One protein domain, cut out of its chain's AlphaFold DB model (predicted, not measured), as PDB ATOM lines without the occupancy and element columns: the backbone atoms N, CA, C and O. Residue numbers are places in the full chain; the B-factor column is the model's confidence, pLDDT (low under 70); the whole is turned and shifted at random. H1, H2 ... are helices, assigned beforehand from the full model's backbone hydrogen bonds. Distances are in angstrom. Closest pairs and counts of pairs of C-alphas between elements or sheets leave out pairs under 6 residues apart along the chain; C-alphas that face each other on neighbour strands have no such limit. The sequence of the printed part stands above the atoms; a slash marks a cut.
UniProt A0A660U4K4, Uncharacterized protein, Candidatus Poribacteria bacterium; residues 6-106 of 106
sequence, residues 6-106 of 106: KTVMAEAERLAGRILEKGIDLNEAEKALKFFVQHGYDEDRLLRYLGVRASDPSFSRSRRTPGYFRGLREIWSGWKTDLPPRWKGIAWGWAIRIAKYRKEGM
ATOM      1  N   LYS A   6      14.345 -37.815  15.128       94.50
ATOM      2  CA  LYS A   6      15.330 -38.737  15.703       94.50
ATOM      3  C   LYS A   6      15.879 -39.715  14.662       94.50
ATOM      4  O   LYS A   6      17.086 -39.941  14.622       94.50
ATOM      5  N   THR A   7      15.021 -40.245  13.789       94.94
ATOM      6  CA  THR A   7      15.434 -41.142  12.700       94.94
ATOM      7  C   THR A   7      16.311 -40.409  11.692       94.94
ATOM      8  O   THR A   7      17.365 -40.910  11.315       94.94
ATOM      9  N   VAL A   8      15.924 -39.193  11.297       96.81
ATOM     10  CA  VAL A   8      16.703 -38.363  10.360       96.81
ATOM     11  C   VAL A   8      18.103 -38.088  10.904       96.81
ATOM     12  O   VAL A   8      19.084 -38.242  10.179       96.81
ATOM     13  N   MET A   9      18.205 -37.725  12.184       97.81
ATOM     14  CA  MET A   9      19.487 -37.450  12.830       97.81
ATOM     15  C   MET A   9      20.339 -38.710  13.007       97.81
ATOM     16  O   MET A   9      21.539 -38.659  12.759       97.81
ATOM     17  N   ALA A  10      19.743 -39.853  13.360       96.81
ATOM     18  CA  ALA A  10      20.473 -41.119  13.452       96.81
ATOM     19  C   ALA A  10      21.070 -41.539  12.097       96.81
ATOM     20  O   ALA A  10      22.215 -41.988  12.024       96.81
ATOM     21  N   GLU A  11      20.319 -41.355  11.012       97.62
ATOM     22  CA  GLU A  11      20.810 -41.608   9.659       97.62
ATOM     23  C   GLU A  11      21.898 -40.606   9.242       97.62
ATOM     24  O   GLU A  11      22.900 -40.999   8.644       97.62
ATOM     25  N   ALA A  12      21.754 -39.330   9.615       98.00
ATOM     26  CA  ALA A  12      22.767 -38.305   9.373       98.00
ATOM     27  C   ALA A  12      24.101 -38.624  10.071       98.00
ATOM     28  O   ALA A  12      25.161 -38.511   9.459       98.00
ATOM     29  N   GLU A  13      24.052 -39.066  11.326       97.94
ATOM     30  CA  GLU A  13      25.217 -39.470  12.119       97.94
ATOM     31  C   GLU A  13      25.972 -40.650  11.491       97.94
ATOM     32  O   GLU A  13      27.193 -40.600  11.304       97.94
ATOM     33  N   ARG A  14      25.235 -41.696  11.089       96.94
ATOM     34  CA  ARG A  14      25.796 -42.863  10.386       96.94
ATOM     35  C   ARG A  14      26.450 -42.460   9.070       96.94
ATOM     36  O   ARG A  14      27.552 -42.909   8.751       96.94
ATOM     37  N   LEU A  15      25.774 -41.610   8.302       97.62
ATOM     38  CA  LEU A  15      26.276 -41.127   7.024       97.62
ATOM     39  C   LEU A  15      27.525 -40.252   7.196       97.62
ATOM     40  O   LEU A  15      28.469 -40.396   6.420       97.62
ATOM     41  N   ALA A  16      27.575 -39.403   8.227       98.00
ATOM     42  CA  ALA A  16      28.750 -38.589   8.539       98.00
ATOM     43  C   ALA A  16      29.981 -39.462   8.816       98.00
ATOM     44  O   ALA A  16      31.053 -39.186   8.282       98.00
ATOM     45  N   GLY A  17      29.814 -40.541   9.592       96.94
ATOM     46  CA  GLY A  17      30.873 -41.526   9.839       96.94
ATOM     47  C   GLY A  17      31.416 -42.120   8.539       96.94
ATOM     48  O   GLY A  17      32.605 -42.008   8.262       96.94
ATOM     49  N   ARG A  18      30.531 -42.627   7.671       97.00
ATOM     50  CA  ARG A  18      30.926 -43.212   6.374       97.00
ATOM     51  C   ARG A  18      31.638 -42.219   5.451       97.00
ATOM     52  O   ARG A  18      32.558 -42.604   4.730       97.00
ATOM     53  N   ILE A  19      31.206 -40.954   5.441       96.50
ATOM     54  CA  ILE A  19      31.844 -39.883   4.658       96.50
ATOM     55  C   ILE A  19      33.286 -39.659   5.132       96.50
ATOM     56  O   ILE A  19      34.192 -39.578   4.300       96.50
ATOM     57  N   LEU A  20      33.496 -39.588   6.451       96.06
ATOM     58  CA  LEU A  20      34.816 -39.390   7.052       96.06
ATOM     59  C   LEU A  20      35.723 -40.611   6.860       96.06
ATOM     60  O   LEU A  20      36.856 -40.450   6.415       96.06
ATOM     61  N   GLU A  21      35.217 -41.822   7.110       95.50
ATOM     62  CA  GLU A  21      35.950 -43.087   6.934       95.50
ATOM     63  C   GLU A  21      36.471 -43.260   5.503       95.50
ATOM     64  O   GLU A  21      37.606 -43.680   5.293       95.50
ATOM     65  N   LYS A  22      35.661 -42.902   4.499       94.81
ATOM     66  CA  LYS A  22      36.067 -42.959   3.086       94.81
ATOM     67  C   LYS A  22      36.923 -41.769   2.640       94.81
ATOM     68  O   LYS A  22      37.317 -41.724   1.475       94.81
ATOM     69  N   GLY A  23      37.188 -40.798   3.517       94.38
ATOM     70  CA  GLY A  23      37.964 -39.600   3.193       94.38
ATOM     71  C   GLY A  23      37.344 -38.766   2.069       94.38
ATOM     72  O   GLY A  23      38.068 -38.184   1.261       94.38
ATOM     73  N   ILE A  24      36.011 -38.748   1.969       95.31
ATOM     74  CA  ILE A  24      35.303 -38.041   0.900       95.31
ATOM     75  C   ILE A  24      35.413 -36.532   1.123       95.31
ATOM     76  O   ILE A  24      35.160 -36.026   2.218       95.31
ATOM     77  N   ASP A  25      35.747 -35.796   0.063       94.31
ATOM     78  CA  ASP A  25      35.738 -34.338   0.104       94.31
ATOM     79  C   ASP A  25      34.315 -33.801   0.344       94.31
ATOM     80  O   ASP A  25      33.372 -34.091  -0.399       94.31
ATOM     81  N   LEU A  26      34.162 -33.000   1.401       95.56
ATOM     82  CA  LEU A  26      32.861 -32.496   1.840       95.56
ATOM     83  C   LEU A  26      32.242 -31.505   0.844       95.56
ATOM     84  O   LEU A  26      31.016 -31.407   0.790       95.56
ATOM     85  N   ASN A  27      33.042 -30.813   0.025       94.62
ATOM     86  CA  ASN A  27      32.517 -29.950  -1.033       94.62
ATOM     87  C   ASN A  27      31.959 -30.783  -2.191       94.62
ATOM     88  O   ASN A  27      30.929 -30.422  -2.758       94.62
ATOM     89  N   GLU A  28      32.597 -31.903  -2.537       95.00
ATOM     90  CA  GLU A  28      32.047 -32.831  -3.535       95.00
ATOM     91  C   GLU A  28      30.768 -33.516  -3.032       95.00
ATOM     92  O   GLU A  28      29.792 -33.617  -3.782       95.00
ATOM     93  N   ALA A  29      30.711 -33.888  -1.749       96.94
ATOM     94  CA  ALA A  29      29.479 -34.368  -1.120       96.94
ATOM     95  C   ALA A  29      28.356 -33.312  -1.166       96.94
ATOM     96  O   ALA A  29      27.212 -33.632  -1.491       96.94
ATOM     97  N   GLU A  30      28.674 -32.038  -0.911       97.56
ATOM     98  CA  GLU A  30      27.708 -30.938  -0.981       97.56
ATOM     99  C   GLU A  30      27.214 -30.676  -2.415       97.56
ATOM    100  O   GLU A  30      26.033 -30.395  -2.621       97.56
ATOM    101  N   LYS A  31      28.077 -30.815  -3.431       95.88
ATOM    102  CA  LYS A  31      27.670 -30.726  -4.846       95.88
ATOM    103  C   LYS A  31      26.712 -31.850  -5.234       95.88
ATOM    104  O   LYS A  31      25.719 -31.581  -5.906       95.88
ATOM    105  N   ALA A  32      26.980 -33.083  -4.797       96.88
ATOM    106  CA  ALA A  32      26.075 -34.209  -5.022       96.88
ATOM    107  C   ALA A  32      24.706 -33.979  -4.359       96.88
ATOM    108  O   ALA A  32      23.675 -34.190  -4.997       96.88
ATOM    109  N   LEU A  33      24.686 -33.451  -3.129       98.19
ATOM    110  CA  LEU A  33      23.445 -33.066  -2.457       98.19
ATOM    111  C   LEU A  33      22.695 -31.961  -3.218       98.19
ATOM    112  O   LEU A  33      21.491 -32.077  -3.434       98.19
ATOM    113  N   LYS A  34      23.388 -30.907  -3.668       98.19
ATOM    114  CA  LYS A  34      22.777 -29.835  -4.475       98.19
ATOM    115  C   LYS A  34      22.148 -30.389  -5.749       98.19
ATOM    116  O   LYS A  34      21.006 -30.048  -6.045       98.19
ATOM    117  N   PHE A  35      22.848 -31.282  -6.451       98.00
ATOM    118  CA  PHE A  35      22.301 -31.968  -7.619       98.00
ATOM    119  C   PHE A  35      21.024 -32.742  -7.265       98.00
ATOM    120  O   PHE A  35      20.016 -32.591  -7.947       98.00
ATOM    121  N   PHE A  36      21.038 -33.527  -6.187       98.19
ATOM    122  CA  PHE A  36      19.879 -34.305  -5.746       98.19
ATOM    123  C   PHE A  36      18.659 -33.421  -5.439       98.19
ATOM    124  O   PHE A  36      17.554 -33.703  -5.898       98.19
ATOM    125  N   VAL A  37      18.868 -32.306  -4.731       97.94
ATOM    126  CA  VAL A  37      17.808 -31.342  -4.391       97.94
ATOM    127  C   VAL A  37      17.262 -30.642  -5.639       97.94
ATOM    128  O   VAL A  37      16.047 -30.562  -5.809       97.94
ATOM    129  N   GLN A  38      18.136 -30.161  -6.529       97.94
ATOM    130  CA  GLN A  38      17.741 -29.468  -7.765       97.94
ATOM    131  C   GLN A  38      16.925 -30.352  -8.711       97.94
ATOM    132  O   GLN A  38      16.123 -29.846  -9.489       97.94
ATOM    133  N   HIS A  39      17.109 -31.666  -8.625       97.94
ATOM    134  CA  HIS A  39      16.405 -32.640  -9.447       97.94
ATOM    135  C   HIS A  39      15.258 -33.332  -8.703       97.94
ATOM    136  O   HIS A  39      14.923 -34.473  -9.006       97.94
ATOM    137  N   GLY A  40      14.654 -32.651  -7.726       97.19
ATOM    138  CA  GLY A  40      13.419 -33.110  -7.090       97.19
ATOM    139  C   GLY A  40      13.582 -34.359  -6.228       97.19
ATOM    140  O   GLY A  40      12.609 -35.079  -6.027       97.19
ATOM    141  N   TYR A  41      14.783 -34.605  -5.698       97.12
ATOM    142  CA  TYR A  41      15.105 -35.797  -4.911       97.12
ATOM    143  C   TYR A  41      14.962 -37.111  -5.702       97.12
ATOM    144  O   TYR A  41      14.614 -38.146  -5.140       97.12
ATOM    145  N   ASP A  42      15.250 -37.087  -7.004       97.56
ATOM    146  CA  ASP A  42      15.300 -38.282  -7.853       97.56
ATOM    147  C   ASP A  42      16.560 -39.119  -7.550       97.56
ATOM    148  O   ASP A  42      17.692 -38.731  -7.871       97.56
ATOM    149  N   GLU A  43      16.364 -40.268  -6.894       96.00
ATOM    150  CA  GLU A  43      17.453 -41.155  -6.464       96.00
ATOM    151  C   GLU A  43      18.172 -41.812  -7.651       96.00
ATOM    152  O   GLU A  43      19.399 -41.954  -7.631       96.00
ATOM    153  N   ASP A  44      17.442 -42.153  -8.715       97.06
ATOM    154  CA  ASP A  44      18.006 -42.784  -9.907       97.06
ATOM    155  C   ASP A  44      18.864 -41.793 -10.692       97.06
ATOM    156  O   ASP A  44      19.946 -42.124 -11.192       97.06
ATOM    157  N   ARG A  45      18.410 -40.541 -10.788       97.69
ATOM    158  CA  ARG A  45      19.166 -39.474 -11.446       97.69
ATOM    159  C   ARG A  45      20.423 -39.122 -10.669       97.69
ATOM    160  O   ARG A  45      21.462 -38.899 -11.293       97.69
ATOM    161  N   LEU A  46      20.365 -39.123  -9.338       97.88
ATOM    162  CA  LEU A  46      21.552 -38.982  -8.502       97.88
ATOM    163  C   LEU A  46      22.532 -40.145  -8.720       97.88
ATOM    164  O   LEU A  46      23.718 -39.899  -8.928       97.88
ATOM    165  N   LEU A  47      22.064 -41.396  -8.729       96.50
ATOM    166  CA  LEU A  47      22.923 -42.559  -8.979       96.50
ATOM    167  C   LEU A  47      23.623 -42.482 -10.340       96.50
ATOM    168  O   LEU A  47      24.830 -42.726 -10.425       96.50
ATOM    169  N   ARG A  48      22.894 -42.091 -11.394       96.62
ATOM    170  CA  ARG A  48      23.474 -41.843 -12.723       96.62
ATOM    171  C   ARG A  48      24.512 -40.725 -12.683       96.62
ATOM    172  O   ARG A  48      25.609 -40.907 -13.204       96.62
ATOM    173  N   TYR A  49      24.203 -39.607 -12.028       95.50
ATOM    174  CA  TYR A  49      25.131 -38.489 -11.867       95.50
ATOM    175  C   TYR A  49      26.433 -38.911 -11.178       95.50
ATOM    176  O   TYR A  49      27.515 -38.653 -11.702       95.50
ATOM    177  N   LEU A  50      26.343 -39.612 -10.045       96.12
ATOM    178  CA  LEU A  50      27.515 -40.119  -9.330       96.12
ATOM    179  C   LEU A  50      28.313 -41.104 -10.194       96.12
ATOM    180  O   LEU A  50      29.540 -41.065 -10.187       96.12
ATOM    181  N   GLY A  51      27.628 -41.953 -10.967       94.75
ATOM    182  CA  GLY A  51      28.249 -42.871 -11.920       94.75
ATOM    183  C   GLY A  51      29.080 -42.146 -12.977       94.75
ATOM    184  O   GLY A  51      30.267 -42.429 -13.097       94.75
ATOM    185  N   VAL A  52      28.483 -41.171 -13.671       93.88
ATOM    186  CA  VAL A  52      29.163 -40.361 -14.698       93.88
ATOM    187  C   VAL A  52      30.372 -39.629 -14.110       93.88
ATOM    188  O   VAL A  52      31.465 -39.663 -14.673       93.88
ATOM    189  N   ARG A  53      30.209 -39.007 -12.935       92.19
ATOM    190  CA  ARG A  53      31.280 -38.248 -12.266       92.19
ATOM    191  C   ARG A  53      32.408 -39.138 -11.737       92.19
ATOM    192  O   ARG A  53      33.533 -38.669 -11.595       92.19
ATOM    193  N   ALA A  54      32.122 -40.406 -11.453       92.06
ATOM    194  CA  ALA A  54      33.119 -41.389 -11.043       92.06
ATOM    195  C   ALA A  54      33.894 -42.000 -12.225       92.06
ATOM    196  O   ALA A  54      35.004 -42.496 -12.016       92.06
ATOM    197  N   SER A  55      33.320 -42.003 -13.434       88.50
ATOM    198  CA  SER A  55      33.916 -42.613 -14.630       88.50
ATOM    199  C   SER A  55      34.671 -41.636 -15.526       88.50
ATOM    200  O   SER A  55      35.539 -42.076 -16.272       88.50
ATOM    201  N   ASP A  56      34.353 -40.342 -15.473       81.94
ATOM    202  CA  ASP A  56      34.920 -39.349 -16.386       81.94
ATOM    203  C   ASP A  56      35.859 -38.354 -15.663       81.94
ATOM    204  O   ASP A  56      35.406 -37.484 -14.905       81.94
ATOM    205  N   PRO A  57      37.183 -38.452 -15.898       71.50
ATOM    206  CA  PRO A  57      38.174 -37.542 -15.330       71.50
ATOM    207  C   PRO A  57      38.044 -36.092 -15.814       71.50
ATOM    208  O   PRO A  57      38.510 -35.195 -15.113       71.50
ATOM    209  N   SER A  58      37.424 -35.833 -16.972       76.88
ATOM    210  CA  SER A  58      37.340 -34.493 -17.578       76.88
ATOM    211  C   SER A  58      36.524 -33.504 -16.738       76.88
ATOM    212  O   SER A  58      36.772 -32.299 -16.756       76.88
ATOM    213  N   PHE A  59      35.608 -34.012 -15.908       68.75
ATOM    214  CA  PHE A  59      34.817 -33.210 -14.973       68.75
ATOM    215  C   PHE A  59      35.581 -32.763 -13.723       68.75
ATOM    216  O   PHE A  59      35.019 -32.063 -12.873       68.75
ATOM    217  N   SER A  60      36.837 -33.185 -13.578       72.69
ATOM    218  CA  SER A  60      37.600 -33.061 -12.348       72.69
ATOM    219  C   SER A  60      38.906 -32.307 -12.562       72.69
ATOM    220  O   SER A  60      39.715 -32.655 -13.412       72.69
ATOM    221  N   ARG A  61      39.178 -31.316 -11.707       73.25
ATOM    222  CA  ARG A  61      40.484 -30.630 -11.672       73.25
ATOM    223  C   ARG A  61      41.584 -31.460 -10.993       73.25
ATOM    224  O   ARG A  61      42.742 -31.065 -11.001       73.25
ATOM    225  N   SER A  62      41.227 -32.589 -10.375       78.50
ATOM    226  CA  SER A  62      42.129 -33.457  -9.615       78.50
ATOM    227  C   SER A  62      41.865 -34.928  -9.919       78.50
ATOM    228  O   SER A  62      40.716 -35.355 -10.022       78.50
ATOM    229  N   ARG A  63      42.937 -35.730  -9.953       78.12
ATOM    230  CA  ARG A  63      42.865 -37.194 -10.094       78.12
ATOM    231  C   ARG A  63      42.139 -37.881  -8.928       78.12
ATOM    232  O   ARG A  63      41.720 -39.022  -9.073       78.12
ATOM    233  N   ARG A  64      41.981 -37.206  -7.780       83.94
ATOM    234  CA  ARG A  64      41.285 -37.751  -6.597       83.94
ATOM    235  C   ARG A  64      39.761 -37.645  -6.692       83.94
ATOM    236  O   ARG A  64      39.056 -38.471  -6.122       83.94
ATOM    237  N   THR A  65      39.245 -36.665  -7.434       85.44
ATOM    238  CA  THR A  65      37.812 -36.344  -7.481       85.44
ATOM    239  C   THR A  65      36.923 -37.492  -7.986       85.44
ATOM    240  O   THR A  65      35.904 -37.744  -7.341       85.44
ATOM    241  N   PRO A  66      37.289 -38.268  -9.031       90.12
ATOM    242  CA  PRO A  66      36.495 -39.437  -9.427       90.12
ATOM    243  C   PRO A  66      36.358 -40.480  -8.304       90.12
ATOM    244  O   PRO A  66      35.316 -41.119  -8.161       90.12
ATOM    245  N   GLY A  67      37.389 -40.611  -7.459       90.94
ATOM    246  CA  GLY A  67      37.375 -41.479  -6.280       90.94
ATOM    247  C   GLY A  67      36.328 -41.057  -5.249       90.94
ATOM    248  O   GLY A  67      35.609 -41.910  -4.730       90.94
ATOM    249  N   TYR A  68      36.160 -39.752  -5.014       93.94
ATOM    250  CA  TYR A  68      35.120 -39.244  -4.114       93.94
ATOM    251  C   TYR A  68      33.715 -39.571  -4.625       93.94
ATOM    252  O   TYR A  68      32.884 -40.046  -3.857       93.94
ATOM    253  N   PHE A  69      33.454 -39.397  -5.925       94.75
ATOM    254  CA  PHE A  69      32.155 -39.744  -6.512       94.75
ATOM    255  C   PHE A  69      31.876 -41.249  -6.494       94.75
ATOM    256  O   PHE A  69      30.736 -41.654  -6.260       94.75
ATOM    257  N   ARG A  70      32.909 -42.088  -6.654       95.19
ATOM    258  CA  ARG A  70      32.793 -43.538  -6.455       95.19
ATOM    259  C   ARG A  70      32.413 -43.871  -5.012       95.19
ATOM    260  O   ARG A  70      31.441 -44.588  -4.797       95.19
ATOM    261  N   GLY A  71      33.109 -43.280  -4.039       96.31
ATOM    262  CA  GLY A  71      32.799 -43.447  -2.618       96.31
ATOM    263  C   GLY A  71      31.381 -42.992  -2.269       96.31
ATOM    264  O   GLY A  71      30.660 -43.701  -1.572       96.31
ATOM    265  N   LEU A  72      30.936 -41.857  -2.814       96.88
ATOM    266  CA  LEU A  72      29.563 -41.373  -2.652       96.88
ATOM    267  C   LEU A  72      28.533 -42.331  -3.262       96.88
ATOM    268  O   LEU A  72      27.504 -42.587  -2.641       96.88
ATOM    269  N   ARG A  73      28.806 -42.898  -4.444       96.62
ATOM    270  CA  ARG A  73      27.925 -43.889  -5.082       96.62
ATOM    271  C   ARG A  73      27.799 -45.157  -4.243       96.62
ATOM    272  O   ARG A  73      26.694 -45.678  -4.099       96.62
ATOM    273  N   GLU A  74      28.910 -45.646  -3.697       96.50
ATOM    274  CA  GLU A  74      28.933 -46.805  -2.798       96.50
ATOM    275  C   GLU A  74      28.131 -46.535  -1.523       96.50
ATOM    276  O   GLU A  74      27.277 -47.341  -1.157       96.50
ATOM    277  N   ILE A  75      28.357 -45.379  -0.884       96.06
ATOM    278  CA  ILE A  75      27.600 -44.954   0.296       96.06
ATOM    279  C   ILE A  75      26.106 -44.926  -0.017       96.06
ATOM    280  O   ILE A  75      25.338 -45.532   0.723       96.06
ATOM    281  N   TRP A  76      25.705 -44.259  -1.102       96.00
ATOM    282  CA  TRP A  76      24.300 -44.110  -1.477       96.00
ATOM    283  C   TRP A  76      23.632 -45.460  -1.751       96.00
ATOM    284  O   TRP A  76      22.573 -45.758  -1.207       96.00
ATOM    285  N   SER A  77      24.285 -46.321  -2.534       94.69
ATOM    286  CA  SER A  77      23.755 -47.649  -2.880       94.69
ATOM    287  C   SER A  77      23.651 -48.570  -1.654       94.69
ATOM    288  O   SER A  77      22.740 -49.397  -1.557       94.69
ATOM    289  N   GLY A  78      24.575 -48.417  -0.701       93.94
ATOM    290  CA  GLY A  78      24.591 -49.123   0.580       93.94
ATOM    291  C   GLY A  78      23.780 -48.445   1.690       93.94
ATOM    292  O   GLY A  78      23.795 -48.918   2.832       93.94
ATOM    293  N   TRP A  79      23.097 -47.332   1.412       93.81
ATOM    294  CA  TRP A  79      22.288 -46.622   2.398       93.81
ATOM    295  C   TRP A  79      20.871 -47.199   2.432       93.81
ATOM    296  O   TRP A  79      19.953 -46.735   1.755       93.81
ATOM    297  N   LYS A  80      20.706 -48.267   3.217       90.06
ATOM    298  CA  LYS A  80      19.413 -48.915   3.458       90.06
ATOM    299  C   LYS A  80      18.667 -48.160   4.554       90.06
ATOM    300  O   LYS A  80      19.026 -48.256   5.722       90.06
ATOM    301  N   THR A  81      17.666 -47.386   4.160       91.38
ATOM    302  CA  THR A  81      16.813 -46.622   5.071       91.38
ATOM    303  C   THR A  81      15.418 -46.477   4.473       91.38
ATOM    304  O   THR A  81      15.280 -46.374   3.253       91.38
ATOM    305  N   ASP A  82      14.409 -46.417   5.340       91.56
ATOM    306  CA  ASP A  82      13.010 -46.169   4.976       91.56
ATOM    307  C   ASP A  82      12.697 -44.670   4.842       91.56
ATOM    308  O   ASP A  82      11.545 -44.274   4.645       91.56
ATOM    309  N   LEU A  83      13.711 -43.802   4.973       94.56
ATOM    310  CA  LEU A  83      13.549 -42.378   4.716       94.56
ATOM    311  C   LEU A  83      13.158 -42.155   3.242       94.56
ATOM    312  O   LEU A  83      13.911 -42.533   2.342       94.56
ATOM    313  N   PRO A  84      12.036 -41.465   2.970       94.81
ATOM    314  CA  PRO A  84      11.699 -40.983   1.647       94.81
ATOM    315  C   PRO A  84      12.801 -40.059   1.116       94.81
ATOM    316  O   PRO A  84      13.487 -39.400   1.910       94.81
ATOM    317  N   PRO A  85      12.915 -39.906  -0.211       95.62
ATOM    318  CA  PRO A  85      14.033 -39.205  -0.839       95.62
ATOM    319  C   PRO A  85      14.298 -37.796  -0.283       95.62
ATOM    320  O   PRO A  85      15.438 -37.440   0.017       95.62
ATOM    321  N   ARG A  86      13.242 -37.010  -0.029       96.12
ATOM    322  CA  ARG A  86      13.364 -35.677   0.587       96.12
ATOM    323  C   ARG A  86      14.049 -35.717   1.956       96.12
ATOM    324  O   ARG A  86      14.893 -34.873   2.252       96.12
ATOM    325  N   TRP A  87      13.699 -36.692   2.789       97.00
ATOM    326  CA  TRP A  87      14.269 -36.839   4.126       97.00
ATOM    327  C   TRP A  87      15.682 -37.419   4.101       97.00
ATOM    328  O   TRP A  87      16.495 -37.003   4.923       97.00
ATOM    329  N   LYS A  88      16.023 -38.267   3.119       96.81
ATOM    330  CA  LYS A  88      17.426 -38.626   2.842       96.81
ATOM    331  C   LYS A  88      18.260 -37.393   2.506       96.81
ATOM    332  O   LYS A  88      19.356 -37.235   3.031       96.81
ATOM    333  N   GLY A  89      17.728 -36.479   1.690       97.31
ATOM    334  CA  GLY A  89      18.395 -35.210   1.379       97.31
ATOM    335  C   GLY A  89      18.667 -34.369   2.632       97.31
ATOM    336  O   GLY A  89      19.769 -33.855   2.811       97.31
ATOM    337  N   ILE A  90      17.692 -34.288   3.543       97.69
ATOM    338  CA  ILE A  90      17.848 -33.592   4.831       97.69
ATOM    339  C   ILE A  90      18.898 -34.284   5.711       97.69
ATOM    340  O   ILE A  90      19.790 -33.611   6.230       97.69
ATOM    341  N   ALA A  91      18.826 -35.612   5.852       98.25
ATOM    342  CA  ALA A  91      19.798 -36.392   6.616       98.25
ATOM    343  C   ALA A  91      21.220 -36.220   6.056       98.25
ATOM    344  O   ALA A  91      22.161 -36.016   6.818       98.25
ATOM    345  N   TRP A  92      21.384 -36.192   4.731       98.38
ATOM    346  CA  TRP A  92      22.670 -35.904   4.096       98.38
ATOM    347  C   TRP A  92      23.158 -34.484   4.399       98.38
ATOM    348  O   TRP A  92      24.313 -34.297   4.784       98.38
ATOM    349  N   GLY A  93      22.287 -33.478   4.318       98.19
ATOM    350  CA  GLY A  93      22.643 -32.110   4.705       98.19
ATOM    351  C   GLY A  93      23.198 -32.025   6.131       98.19
ATOM    352  O   GLY A  93      24.217 -31.371   6.362       98.19
ATOM    353  N   TRP A  94      22.585 -32.745   7.075       98.50
ATOM    354  CA  TRP A  94      23.102 -32.861   8.440       98.50
ATOM    355  C   TRP A  94      24.391 -33.663   8.532       98.50
ATOM    356  O   TRP A  94      25.305 -33.228   9.225       98.50
ATOM    357  N   ALA A  95      24.514 -34.763   7.793       98.31
ATOM    358  CA  ALA A  95      25.726 -35.572   7.769       98.31
ATOM    359  C   ALA A  95      26.957 -34.745   7.372       98.31
ATOM    360  O   ALA A  95      28.007 -34.852   8.000       98.31
ATOM    361  N   ILE A  96      26.817 -33.862   6.374       98.25
ATOM    362  CA  ILE A  96      27.890 -32.946   5.962       98.25
ATOM    363  C   ILE A  96      28.242 -31.976   7.094       98.25
ATOM    364  O   ILE A  96      29.421 -31.760   7.359       98.25
ATOM    365  N   ARG A  97      27.247 -31.393   7.777       98.12
ATOM    366  CA  ARG A  97      27.482 -30.473   8.906       98.12
ATOM    367  C   ARG A  97      28.188 -31.168  10.072       98.12
ATOM    368  O   ARG A  97      29.163 -30.631  10.584       98.12
ATOM    369  N   ILE A  98      27.740 -32.370  10.435       98.19
ATOM    370  CA  ILE A  98      28.352 -33.201  11.480       98.19
ATOM    371  C   ILE A  98      29.796 -33.547  11.100       98.19
ATOM    372  O   ILE A  98      30.701 -33.403  11.916       98.19
ATOM    373  N   ALA A  99      30.035 -33.954   9.849       97.69
ATOM    374  CA  ALA A  99      31.374 -34.276   9.365       97.69
ATOM    375  C   ALA A  99      32.315 -33.058   9.370       97.69
ATOM    376  O   ALA A  99      33.473 -33.202   9.754       97.69
ATOM    377  N   LYS A 100      31.827 -31.863   8.995       96.75
ATOM    378  CA  LYS A 100      32.590 -30.602   9.099       96.75
ATOM    379  C   LYS A 100      32.983 -30.330  10.555       96.75
ATOM    380  O   LYS A 100      34.168 -30.211  10.840       96.75
ATOM    381  N   TYR A 101      32.011 -30.363  11.468       96.38
ATOM    382  CA  TYR A 101      32.243 -30.136  12.898       96.38
ATOM    383  C   TYR A 101      33.275 -31.108  13.493       96.38
ATOM    384  O   TYR A 101      34.199 -30.695  14.184       96.38
ATOM    385  N   ARG A 102      33.172 -32.405  13.171       95.06
ATOM    386  CA  ARG A 102      34.132 -33.423  13.632       95.06
ATOM    387  C   ARG A 102      35.543 -33.214  13.097       95.06
ATOM    388  O   ARG A 102      36.495 -33.534  13.790       95.06
ATOM    389  N   LYS A 103      35.677 -32.710  11.869       90.44
ATOM    390  CA  LYS A 103      36.979 -32.446  11.252       90.44
ATOM    391  C   LYS A 103      37.665 -31.208  11.841       90.44
ATOM    392  O   LYS A 103      38.884 -31.161  11.837       90.44
ATOM    393  N   GLU A 104      36.891 -30.224  12.294       85.19
ATOM    394  CA  GLU A 104      37.386 -28.977  12.901       85.19
ATOM    395  C   GLU A 104      37.689 -29.115  14.403       85.19
ATOM    396  O   GLU A 104      38.491 -28.356  14.934       85.19
ATOM    397  N   GLY A 105      37.040 -30.062  15.090       75.00
ATOM    398  CA  GLY A 105      37.279 -30.369  16.506       75.00
ATOM    399  C   GLY A 105      38.380 -31.407  16.777       75.00
ATOM    400  O   GLY A 105      38.558 -31.785  17.934       75.00
ATOM    401  N   MET A 106      39.064 -31.890  15.734       53.34
ATOM    402  CA  MET A 106      40.288 -32.706  15.804       53.34
ATOM    403  C   MET A 106      41.510 -31.836  15.528       53.34
ATOM    404  O   MET A 106      42.559 -32.115  16.144       53.34
TER     405      MET A 106
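What this domain is: This is residues 6 to 106 of the 106 residues of an uncharacterized protein of Candidatus Poribacteria bacterium (UniProt A0A660U4K4). The longest helix, H5, and H2 lie side by side, running opposite ways; H1 crosses H5 as an X, and the pair H3 and H4 packs on H2, with the last part of H4 meeting H1. The printed part has 101 residues with five named helices, H1 to H5 in chain order, and no named strand; its class is all helix. It is compact, with a radius of gyration of the C-alphas of 12.9 A and spans of 40 by 34 by 21 A.

Where its parts are: H5, residues 85 to 104, measures 29.0 A from first to last C-alpha and ends at C-alpha 104 (37.386, -28.977, 12.901). H1, residues 6 to 21, measures 22.8 A and begins at C-alpha 6 (15.330, -38.737, 15.703). H2 is residues 26 to 38, 18.2 A; H3 is residues 43 to 55, 18.4 A; H4 is residues 65 to 77, 18.6 A.

How they stand to each other: H5 touches H1 at a steep tilt of 52 degrees, the closest C-alphas, of Ala 12 and Ala 95, being 4.3 A apart. H5 touches H2 at a shallow tilt of 18 degrees, opposite ways, closest at C-alphas 26 and 96, 6.5 A. H2 and H3 form a hairpin at 41 degrees, H2 touching with residues 32 to 36 alone; the closest C-alphas, 36 and 46, are 5.7 A apart. H3 and H4 form another at 31 degrees, closest at C-alphas 54 and 66, 4.2 A. H4 touches H2, closest at C-alphas 28 and 68, 7.1 A; H2 does so with residues 28 to 29 alone. H4 with residues 72 to 75 alone touches residues 15 to 19 of H1, closest at C-alphas 18 and 75, 7.1 A. H1 and H3 are apart. In all five helices every O i to N i+4 pair is within hydrogen-bond range.

The domain as a whole: The farthest C-alphas, of Lys 6 and Ser 58, are 40.1 A apart. The printed part has no cut, and no link is long. Mean pLDDT of the printed part is 93.4; residues 59 and 106 are under 70.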